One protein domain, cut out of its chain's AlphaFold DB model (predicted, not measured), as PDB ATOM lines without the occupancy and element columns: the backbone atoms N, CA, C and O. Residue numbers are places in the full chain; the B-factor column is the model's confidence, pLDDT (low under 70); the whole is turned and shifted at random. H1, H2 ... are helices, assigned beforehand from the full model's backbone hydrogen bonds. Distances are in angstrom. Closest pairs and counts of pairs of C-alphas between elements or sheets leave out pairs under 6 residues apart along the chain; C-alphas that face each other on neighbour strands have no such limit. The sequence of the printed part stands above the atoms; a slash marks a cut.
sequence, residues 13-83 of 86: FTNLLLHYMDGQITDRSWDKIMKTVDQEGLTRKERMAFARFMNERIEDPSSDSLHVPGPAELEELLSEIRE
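AT A GLANCE: This is residues 13 to 83 of the 86 residues of an uncharacterized protein of Bacteroidetes bacterium (UniProt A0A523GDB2). Three helices make a triangle seen along their length: H1 and H3 run the same way, H2 folds back between them in the chain and runs the opposite way, and a fourth helix, H4, slants past the hairpin of H2 and H3 near its turn, on the side away from H1. The packing is uneven: H1 and H3 are in good contact, the hairpin is in contact only near its turn, and H4 is joined to H3 by a long link that folds back from the other end of H3. The printed part has 71 residues with four named helices, in the order H1, H2, H3, H4, and no named strand; the class is all helix, with 49 residues in the helices. The whole is compact, with a radius of gyration of the C-alphas of 11.8 A, and its C-alphas span 34 by 24 by 18 A along the three main axes, a rounded outline.

HOW THE PARTS SIT: The printed part begins with H1, residues 13 to 21. After a tight link comes H2, residues 27 to 38. H1 and H2 are close but not clearly touching, the closest C-alphas being those of Tyr 20 and Trp 30, 6.9 A apart. They run opposite ways at a shallow tilt of 16 degrees. A second tight link leads to H3, residues 44 to 59, which forms a helical hairpin with H2. H2 and H3 only just touch, with 3 pairs of C-alphas within 8 A; the closest are those of Val 37 and Arg 47, 5.6 A apart. H2 touches H3 with residue 37 alone, and H3 touches H2 with residues 47 to 51 alone. The two run opposite ways at a shallow tilt of 23 degrees. H1 and H3 touch, with 8 pairs of C-alphas within 8 A, the closest being those of Phe 13 and Ala 51, 5.9 A apart. They run the same way at a steep tilt of 39 degrees. A long link follows H3 and leads to H4, residues 71 to 82. H4 touches no helix but is near H3. H3 and H4 are close but not clearly touching, the closest C-alphas being those of Glu 46 and Leu 78, 7.0 A apart. They run opposite ways at a steep tilt of 68 degrees, only just short of about perpendicular. H2 and H4 are also close but not clearly touching, with the closest C-alphas, those of Thr 36 and Pro 71, 7.4 A apart. H1 and H4 are apart. In H1, H2 and H3 every O i to N i+4 pair is within hydrogen-bond range, and in H4 6 of 8 are.

IN THESE COORDINATES: H1 begins at C-alpha 13, at (-22.701, -15.816, 44.991), and is 12.3 A long from first to last C-alpha. H2, from Asp 27 to Asp 38, is 16.2 A long. H3 is the longest helix by residues, with 16, and measures 22.8 A from C-alpha 44, at (-25.518, -24.462, 37.666), to C-alpha 59. H4, from Pro 71 to Arg 82, is 15.7 A long and ends at C-alpha 82, at (-22.757, -22.952, 25.129).

THE WHOLE: The two C-alphas farthest apart are those of Asp 22 and Glu 83, 35.8 A, and the first and last printed C-alphas are 24.4 A apart. The printed part runs from 13 to 83 without a cut, in a full chain of 86 residues. The link from H3 to H4, 11 residues, is the long one. The mean pLDDT of the printed part is 87.3, and one printed residue, Glu 83, is under 70.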
ATOM      1  N   PHE A  13     -21.491 -16.224  44.277       87.94
ATOM      2  CA  PHE A  13     -22.701 -15.816  44.991       87.94
ATOM      3  C   PHE A  13     -22.435 -15.179  46.355       87.94
ATOM      4  O   PHE A  13     -23.093 -14.211  46.716       87.94
ATOM      5  N   THR A  14     -21.470 -15.703  47.106       90.75
ATOM      6  CA  THR A  14     -21.021 -15.108  48.367       90.75
ATOM      7  C   THR A  14     -20.498 -13.696  48.135       90.75
ATOM      8  O   THR A  14     -20.874 -12.796  48.875       90.75
ATOM      9  N   ASN A  15     -19.692 -13.483  47.091       90.94
ATOM     10  CA  ASN A  15     -19.166 -12.150  46.786       90.94
ATOM     11  C   ASN A  15     -20.289 -11.185  46.379       90.94
ATOM     12  O   ASN A  15     -20.365 -10.088  46.922       90.94
ATOM     13  N   LEU A  16     -21.250 -11.630  45.559       91.56
ATOM     14  CA  LEU A  16     -22.431 -10.823  45.236       91.56
ATOM     15  C   LEU A  16     -23.237 -10.430  46.475       91.56
ATOM     16  O   LEU A  16     -23.668  -9.285  46.589       91.56
ATOM     17  N   LEU A  17     -23.428 -11.364  47.408       92.25
ATOM     18  CA  LEU A  17     -24.112 -11.075  48.663       92.25
ATOM     19  C   LEU A  17     -23.341 -10.044  49.497       92.25
ATOM     20  O   LEU A  17     -23.960  -9.154  50.071       92.25
ATOM     21  N   LEU A  18     -22.009 -10.132  49.547       94.31
ATOM     22  CA  LEU A  18     -21.180  -9.151  50.253       94.31
ATOM     23  C   LEU A  18     -21.305  -7.754  49.632       94.31
ATOM     24  O   LEU A  18     -21.538  -6.801  50.366       94.31
ATOM     25  N   HIS A  19     -21.250  -7.636  48.302       92.25
ATOM     26  CA  HIS A  19     -21.467  -6.361  47.608       92.25
ATOM     27  C   HIS A  19     -22.868  -5.785  47.858       92.25
ATOM     28  O   HIS A  19     -23.036  -4.573  47.987       92.25
ATOM     29  N   TYR A  20     -23.887  -6.644  47.953       93.50
ATOM     30  CA  TYR A  20     -25.231  -6.222  48.337       93.50
ATOM     31  C   TYR A  20     -25.282  -5.702  49.777       93.50
ATOM     32  O   TYR A  20     -25.796  -4.613  50.018       93.50
ATOM     33  N   MET A  21     -24.695  -6.437  50.724       95.06
ATOM     34  CA  MET A  21     -24.645  -6.034  52.134       95.06
ATOM     35  C   MET A  21     -23.852  -4.740  52.363       95.06
ATOM     36  O   MET A  21     -24.194  -3.980  53.264       95.06
ATOM     37  N   ASP A  22     -22.827  -4.482  51.549       93.44
ATOM     38  CA  ASP A  22     -22.026  -3.251  51.581       93.44
ATOM     39  C   ASP A  22     -22.715  -2.064  50.872       93.44
ATOM     40  O   ASP A  22     -22.208  -0.945  50.856       93.44
ATOM     41  N   GLY A  23     -23.895  -2.283  50.278       90.81
ATOM     42  CA  GLY A  23     -24.672  -1.249  49.590       90.81
ATOM     43  C   GLY A  23     -24.176  -0.908  48.181       90.81
ATOM     44  O   GLY A  23     -24.697   0.016  47.556       90.81
ATOM     45  N   GLN A  24     -23.210  -1.661  47.650       90.75
ATOM     46  CA  GLN A  24     -22.708  -1.502  46.279       90.75
ATOM     47  C   GLN A  24     -23.717  -2.007  45.234       90.75
ATOM     48  O   GLN A  24     -23.704  -1.573  44.082       90.75
ATOM     49  N   ILE A  25     -24.630  -2.895  45.638       92.75
ATOM     50  CA  ILE A  25     -25.776  -3.328  44.835       92.75
ATOM     51  C   ILE A  25     -27.049  -2.764  45.467       92.75
ATOM     52  O   ILE A  25     -27.342  -3.019  46.630       92.75
ATOM     53  N   THR A  26     -27.850  -2.031  44.692       92.75
ATOM     54  CA  THR A  26     -29.170  -1.569  45.156       92.75
ATOM     55  C   THR A  26     -30.160  -2.730  45.279       92.75
ATOM     56  O   THR A  26     -30.077  -3.680  44.503       92.75
ATOM     57  N   ASP A  27     -31.177  -2.621  46.144       93.31
ATOM     58  CA  ASP A  27     -32.251  -3.629  46.267       93.31
ATOM     59  C   ASP A  27     -32.896  -3.984  44.921       93.31
ATOM     60  O   ASP A  27     -33.173  -5.146  44.628       93.31
ATOM     61  N   ARG A  28     -33.099  -2.979  44.057       92.44
ATOM     62  CA  ARG A  28     -33.661  -3.183  42.717       92.44
ATOM     63  C   ARG A  28     -32.729  -4.009  41.833       92.44
ATOM     64  O   ARG A  28     -33.208  -4.853  41.079       92.44
ATOM     65  N   SER A  29     -31.426  -3.741  41.865       92.31
ATOM     66  CA  SER A  29     -30.448  -4.518  41.097       92.31
ATOM     67  C   SER A  29     -30.298  -5.924  41.674       92.31
ATOM     68  O   SER A  29     -30.245  -6.882  40.911       92.31
ATOM     69  N   TRP A  30     -30.315  -6.061  42.999       94.31
ATOM     70  CA  TRP A  30     -30.268  -7.345  43.687       94.31
ATOM     71  C   TRP A  30     -31.448  -8.248  43.312       94.31
ATOM     72  O   TRP A  30     -31.237  -9.382  42.886       94.31
ATOM     73  N   ASP A  31     -32.677  -7.725  43.368       94.00
ATOM     74  CA  ASP A  31     -33.888  -8.450  42.959       94.00
ATOM     75  C   ASP A  31     -33.799  -8.927  41.501       94.00
ATOM     76  O   ASP A  31     -34.129 -10.072  41.194       94.00
ATOM     77  N   LYS A  32     -33.277  -8.088  40.597       92.44
ATOM     78  CA  LYS A  32     -33.040  -8.487  39.200       92.44
ATOM     79  C   LYS A  32     -32.014  -9.613  39.085       92.44
ATOM     80  O   LYS A  32     -32.272 -10.578  38.375       92.44
ATOM     81  N   ILE A  33     -30.878  -9.510  39.778       92.25
ATOM     82  CA  ILE A  33     -29.823 -10.534  39.743       92.25
ATOM     83  C   ILE A  33     -30.370 -11.869  40.258       92.25
ATOM     84  O   ILE A  33     -30.167 -12.892  39.610       92.25
ATOM     85  N   MET A  34     -31.093 -11.870  41.384       92.50
ATOM     86  CA  MET A  34     -31.669 -13.096  41.947       92.50
ATOM     87  C   MET A  34     -32.743 -13.695  41.034       92.50
ATOM     88  O   MET A  34     -32.708 -14.894  40.777       92.50
ATOM     89  N   LYS A  35     -33.619 -12.873  40.438       91.50
ATOM     90  CA  LYS A  35     -34.586 -13.339  39.428       91.50
ATOM     91  C   LYS A  35     -33.912 -14.001  38.233       91.50
ATOM     92  O   LYS A  35     -34.388 -15.031  37.769       91.50
ATOM     93  N   THR A  36     -32.805 -13.436  37.757       89.19
ATOM     94  CA  THR A  36     -32.018 -14.038  36.680       89.19
ATOM     95  C   THR A  36     -31.416 -15.375  37.108       89.19
ATOM     96  O   THR A  36     -31.477 -16.347  36.367       89.19
ATOM     97  N   VAL A  37     -30.864 -15.460  38.318       88.25
ATOM     98  CA  VAL A  37     -30.271 -16.696  38.855       88.25
ATOM     99  C   VAL A  37     -31.314 -17.799  39.043       88.25
ATOM    100  O   VAL A  37     -31.016 -18.971  38.795       88.25
ATOM    101  N   ASP A  38     -32.520 -17.428  39.465       88.00
ATOM    102  CA  ASP A  38     -33.638 -18.343  39.690       88.00
ATOM    103  C   ASP A  38     -34.394 -18.699  38.406       88.00
ATOM    104  O   ASP A  38     -35.248 -19.588  38.431       88.00
ATOM    105  N   GLN A  39     -34.055 -18.074  37.274       86.31
ATOM    106  CA  GLN A  39     -34.679 -18.353  35.988       86.31
ATOM    107  C   GLN A  39     -34.566 -19.846  35.632       86.31
ATOM    108  O   GLN A  39     -33.494 -20.470  35.690       86.31
ATOM    109  N   GLU A  40     -35.703 -20.433  35.256       80.75
ATOM    110  CA  GLU A  40     -35.754 -21.795  34.737       80.75
ATOM    111  C   GLU A  40     -34.959 -21.889  33.425       80.75
ATOM    112  O   GLU A  40     -34.962 -20.970  32.609       80.75
ATOM    113  N   GLY A  41     -34.246 -23.000  33.227       82.19
ATOM    114  CA  GLY A  41     -33.411 -23.221  32.041       82.19
ATOM    115  C   GLY A  41     -31.930 -22.870  32.210       82.19
ATOM    116  O   GLY A  41     -31.120 -23.349  31.422       82.19
ATOM    117  N   LEU A  42     -31.540 -22.141  33.266       85.62
ATOM    118  CA  LEU A  42     -30.122 -21.926  33.577       85.62
ATOM    119  C   LEU A  42     -29.523 -23.097  34.357       85.62
ATOM    120  O   LEU A  42     -29.938 -23.410  35.478       85.62
ATOM    121  N   THR A  43     -28.472 -23.690  33.804       88.94
ATOM    122  CA  THR A  43     -27.644 -24.687  34.478       88.94
ATOM    123  C   THR A  43     -26.856 -24.066  35.632       88.94
ATOM    124  O   THR A  43     -26.567 -22.868  35.667       88.94
ATOM    125  N   ARG A  44     -26.395 -24.904  36.569       86.12
ATOM    126  CA  ARG A  44     -25.518 -24.462  37.666       86.12
ATOM    127  C   ARG A  44     -24.270 -23.722  37.163       86.12
ATOM    128  O   ARG A  44     -23.843 -22.761  37.799       86.12
ATOM    129  N   LYS A  45     -23.690 -24.158  36.038       86.81
ATOM    130  CA  LYS A  45     -22.491 -23.541  35.448       86.81
ATOM    131  C   LYS A  45     -22.786 -22.126  34.949       86.81
ATOM    132  O   LYS A  45     -22.002 -21.224  35.217       86.81
ATOM    133  N   GLU A  46     -23.918 -21.929  34.284       88.62
ATOM    134  CA  GLU A  46     -24.335 -20.622  33.761       88.62
ATOM    135  C   GLU A  46     -24.704 -19.660  34.886       88.62
ATOM    136  O   GLU A  46     -24.261 -18.518  34.874       88.62
ATOM    137  N   ARG A  47     -25.403 -20.140  35.922       90.06
ATOM    138  CA  ARG A  47     -25.684 -19.345  37.130       90.06
ATOM    139  C   ARG A  47     -24.395 -18.856  37.797       90.06
ATOM    140  O   ARG A  47     -24.307 -17.700  38.198       90.06
ATOM    141  N   MET A  48     -23.376 -19.715  37.889       88.75
ATOM    142  CA  MET A  48     -22.062 -19.328  38.415       88.75
ATOM    143  C   MET A  48     -21.318 -18.355  37.491       88.75
ATOM    144  O   MET A  48     -20.699 -17.417  37.987       88.75
ATOM    145  N   ALA A  49     -21.374 -18.563  36.172       88.69
ATOM    146  CA  ALA A  49     -20.762 -17.663  35.196       88.69
ATOM    147  C   ALA A  49     -21.399 -16.267  35.247       88.69
ATOM    148  O   ALA A  49     -20.683 -15.273  35.312       88.69
ATOM    149  N   PHE A  50     -22.729 -16.203  35.329       90.81
ATOM    150  CA  PHE A  50     -23.473 -14.962  35.517       90.81
ATOM    151  C   PHE A  50     -23.098 -14.272  36.831       90.81
ATOM    152  O   PHE A  50     -22.772 -13.089  36.837       90.81
ATOM    153  N   ALA A  51     -23.064 -15.015  37.942       91.44
ATOM    154  CA  ALA A  51     -22.668 -14.450  39.226       91.44
ATOM    155  C   ALA A  51     -21.251 -13.858  39.179       91.44
ATOM    156  O   ALA A  51     -21.009 -12.768  39.693       91.44
ATOM    157  N   ARG A  52     -20.309 -14.552  38.533       90.06
ATOM    158  CA  ARG A  52     -18.948 -14.054  38.326       90.06
ATOM    159  C   ARG A  52     -18.932 -12.777  37.483       90.06
ATOM    160  O   ARG A  52     -18.330 -11.804  37.918       90.06
ATOM    161  N   PHE A  53     -19.625 -12.770  36.348       89.94
ATOM    162  CA  PHE A  53     -19.742 -11.595  35.481       89.94
ATOM    163  C   PHE A  53     -20.266 -10.373  36.244       89.94
ATOM    164  O   PHE A  53     -19.723  -9.279  36.121       89.94
ATOM    165  N   MET A  54     -21.281 -10.558  37.091       92.56
ATOM    166  CA  MET A  54     -21.825  -9.461  37.889       92.56
ATOM    167  C   MET A  54     -20.822  -8.926  38.924       92.56
ATOM    168  O   MET A  54     -20.759  -7.715  39.099       92.56
ATOM    169  N   ASN A  55     -20.013  -9.781  39.567       91.56
ATOM    170  CA  ASN A  55     -18.930  -9.307  40.447       91.56
ATOM    171  C   ASN A  55     -17.900  -8.485  39.660       91.56
ATOM    172  O   ASN A  55     -17.553  -7.387  40.076       91.56
ATOM    173  N   GLU A  56     -17.474  -8.974  38.490       90.06
ATOM    174  CA  GLU A  56     -16.512  -8.269  37.629       90.06
ATOM    175  C   GLU A  56     -17.040  -6.884  37.211       90.06
ATOM    176  O   GLU A  56     -16.282  -5.921  37.175       90.06
ATOM    177  N   ARG A  57     -18.351  -6.754  36.964       90.50
ATOM    178  CA  ARG A  57     -18.994  -5.465  36.664       90.50
ATOM    179  C   ARG A  57     -19.067  -4.510  37.852       90.50
ATOM    180  O   ARG A  57     -19.006  -3.307  37.640       90.50
ATOM    181  N   ILE A  58     -19.232  -5.024  39.068       89.38
ATOM    182  CA  ILE A  58     -19.261  -4.205  40.291       89.38
ATOM    183  C   ILE A  58     -17.857  -3.692  40.623       89.38
ATOM    184  O   ILE A  58     -17.701  -2.562  41.077       89.38
ATOM    185  N   GLU A  59     -16.841  -4.522  40.392       87.31
ATOM    186  CA  GLU A  59     -15.440  -4.182  40.644       87.31
ATOM    187  C   GLU A  59     -14.833  -3.282  39.554       87.31
ATOM    188  O   GLU A  59     -13.759  -2.719  39.770       87.31
ATOM    189  N   ASP A  60     -15.496  -3.128  38.402       86.31
ATOM    190  CA  ASP A  60     -15.041  -2.291  37.292       86.31
ATOM    191  C   ASP A  60     -15.255  -0.791  37.593       86.31
ATOM    192  O   ASP A  60     -16.383  -0.295  37.517       86.31
ATOM    193  N   PRO A  61     -14.181  -0.020  37.860       73.50
ATOM    194  CA  PRO A  61     -14.284   1.396  38.203       73.50
ATOM    195  C   PRO A  61     -14.707   2.279  37.021       73.50
ATOM    196  O   PRO A  61     -14.962   3.464  37.219       73.50
ATOM    197  N   SER A  62     -14.745   1.739  35.796       78.06
ATOM    198  CA  SER A  62     -15.237   2.445  34.608       78.06
ATOM    199  C   SER A  62     -16.750   2.310  34.409       78.06
ATOM    200  O   SER A  62     -17.319   2.952  33.523       78.06
ATOM    201  N   SER A  63     -17.417   1.493  35.229       74.50
ATOM    202  CA  SER A  63     -18.861   1.311  35.174       74.50
ATOM    203  C   SER A  63     -19.570   2.321  36.078       74.50
ATOM    204  O   SER A  63     -19.697   2.125  37.283       74.50
ATOM    205  N   ASP A  64     -20.091   3.400  35.487       70.88
ATOM    206  CA  ASP A  64     -20.856   4.424  36.222       70.88
ATOM    207  C   ASP A  64     -22.182   3.891  36.806       70.88
ATOM    208  O   ASP A  64     -22.770   4.498  37.702       70.88
ATOM    209  N   SER A  65     -22.690   2.763  36.295       79.25
ATOM    210  CA  SER A  65     -23.908   2.134  36.808       79.25
ATOM    211  C   SER A  65     -23.919   0.626  36.576       79.25
ATOM    212  O   SER A  65     -23.621   0.153  35.479       79.25
ATOM    213  N   LEU A  66     -24.336  -0.123  37.600       84.94
ATOM    214  CA  LEU A  66     -24.479  -1.572  37.522       84.94
ATOM    215  C   LEU A  66     -25.631  -1.955  36.581       84.94
ATOM    216  O   LEU A  66     -26.804  -1.949  36.973       84.94
ATOM    217  N   HIS A  67     -25.292  -2.322  35.345       87.12
ATOM    218  CA  HIS A  67     -26.232  -2.911  34.391       87.12
ATOM    219  C   HIS A  67     -26.400  -4.403  34.673       87.12
ATOM    220  O   HIS A  67     -25.445  -5.172  34.582       87.12
ATOM    221  N   VAL A  68     -27.623  -4.813  35.011       87.75
ATOM    222  CA  VAL A  68     -27.990  -6.229  35.134       87.75
ATOM    223  C   VAL A  68     -28.617  -6.659  33.806       87.75
ATOM    224  O   VAL A  68     -29.675  -6.110  33.475       87.75
ATOM    225  N   PRO A  69     -28.010  -7.608  33.066       86.38
ATOM    226  CA  PRO A  69     -28.518  -8.046  31.772       86.38
ATOM    227  C   PRO A  69     -29.973  -8.510  31.833       86.38
ATOM    228  O   PRO A  69     -30.377  -9.216  32.764       86.38
ATOM    229  N   GLY A  70     -30.757  -8.122  30.827       85.44
ATOM    230  CA  GLY A  70     -32.104  -8.665  30.632       85.44
ATOM    231  C   GLY A  70     -32.076 -10.109  30.102       85.44
ATOM    232  O   GLY A  70     -31.024 -10.583  29.682       85.44
ATOM    233  N   PRO A  71     -33.225 -10.810  30.043       83.19
ATOM    234  CA  PRO A  71     -33.271 -12.202  29.583       83.19
ATOM    235  C   PRO A  71     -32.693 -12.427  28.177       83.19
ATOM    236  O   PRO A  71     -31.988 -13.402  27.960       83.19
ATOM    237  N   ALA A  72     -32.952 -11.520  27.227       84.75
ATOM    238  CA  ALA A  72     -32.430 -11.637  25.863       84.75
ATOM    239  C   ALA A  72     -30.904 -11.434  25.796       84.75
ATOM    240  O   ALA A  72     -30.214 -12.224  25.162       84.75
ATOM    241  N   GLU A  73     -30.385 -10.419  26.495       85.25
ATOM    242  CA  GLU A  73     -28.940 -10.158  26.598       85.25
ATOM    243  C   GLU A  73     -28.223 -11.308  27.312       85.25
ATOM    244  O   GLU A  73     -27.114 -11.683  26.953       85.25
ATOM    245  N   LEU A  74     -28.867 -11.899  28.320       86.19
ATOM    246  CA  LEU A  74     -28.336 -13.063  29.010       86.19
ATOM    247  C   LEU A  74     -28.245 -14.276  28.083       86.19
ATOM    248  O   LEU A  74     -27.216 -14.938  28.084       86.19
ATOM    249  N   GLU A  75     -29.285 -14.580  27.304       85.75
ATOM    250  CA  GLU A  75     -29.228 -15.690  26.342       85.75
ATOM    251  C   GLU A  75     -28.118 -15.484  25.304       85.75
ATOM    252  O   GLU A  75     -27.414 -16.438  24.981       85.75
ATOM    253  N   GLU A  76     -27.898 -14.250  24.844       85.88
ATOM    254  CA  GLU A  76     -26.771 -13.903  23.972       85.88
ATOM    255  C   GLU A  76     -25.424 -14.171  24.664       85.88
ATOM    256  O   GLU A  76     -24.616 -14.948  24.152       85.88
ATOM    257  N   LEU A  77     -25.221 -13.650  25.879       83.69
ATOM    258  CA  LEU A  77     -23.997 -13.879  26.661       83.69
ATOM    259  C   LEU A  77     -23.741 -15.366  26.947       83.69
ATOM    260  O   LEU A  77     -22.603 -15.832  26.936       83.69
ATOM    261  N   LEU A  78     -24.797 -16.129  27.233       84.31
ATOM    262  CA  LEU A  78     -24.688 -17.557  27.514       84.31
ATOM    263  C   LEU A  78     -24.500 -18.388  26.243       84.31
ATOM    264  O   LEU A  78     -23.894 -19.458  26.322       84.31
ATOM    265  N   SER A  79     -24.973 -17.919  25.085       84.19
ATOM    266  CA  SER A  79     -24.774 -18.610  23.806       84.19
ATOM    267  C   SER A  79     -23.285 -18.796  23.489       84.19
ATOM    268  O   SER A  79     -22.883 -19.896  23.112       84.19
ATOM    269  N   GLU A  80     -22.448 -17.804  23.809       77.94
ATOM    270  CA  GLU A  80     -20.987 -17.878  23.671       77.94
ATOM    271  C   GLU A  80     -20.345 -18.943  24.579       77.94
ATOM    272  O   GLU A  80     -19.308 -19.521  24.256       77.94
ATOM    273  N   ILE A  81     -20.958 -19.229  25.734       77.12
ATOM    274  CA  ILE A  81     -20.490 -20.254  26.684       77.12
ATOM    275  C   ILE A  81     -20.960 -21.651  26.258       77.12
ATOM    276  O   ILE A  81     -20.311 -22.656  26.575       77.12
ATOM    277  N   ARG A  82     -22.119 -21.717  25.595       77.00
ATOM    278  CA  ARG A  82     -22.757 -22.952  25.129       77.00
ATOM    279  C   ARG A  82     -22.135 -23.483  23.849       77.00
ATOM    280  O   ARG A  82     -22.148 -24.700  23.685       77.00
ATOM    281  N   GLU A  83     -21.599 -22.635  22.975       63.53
ATOM    282  CA  GLU A  83     -20.876 -23.105  21.795       63.53
ATOM    283  C   GLU A  83     -19.555 -23.775  22.215       63.53
ATOM    284  O   GLU A  83     -18.632 -23.109  22.698       63.53
TER     285      GLU A  83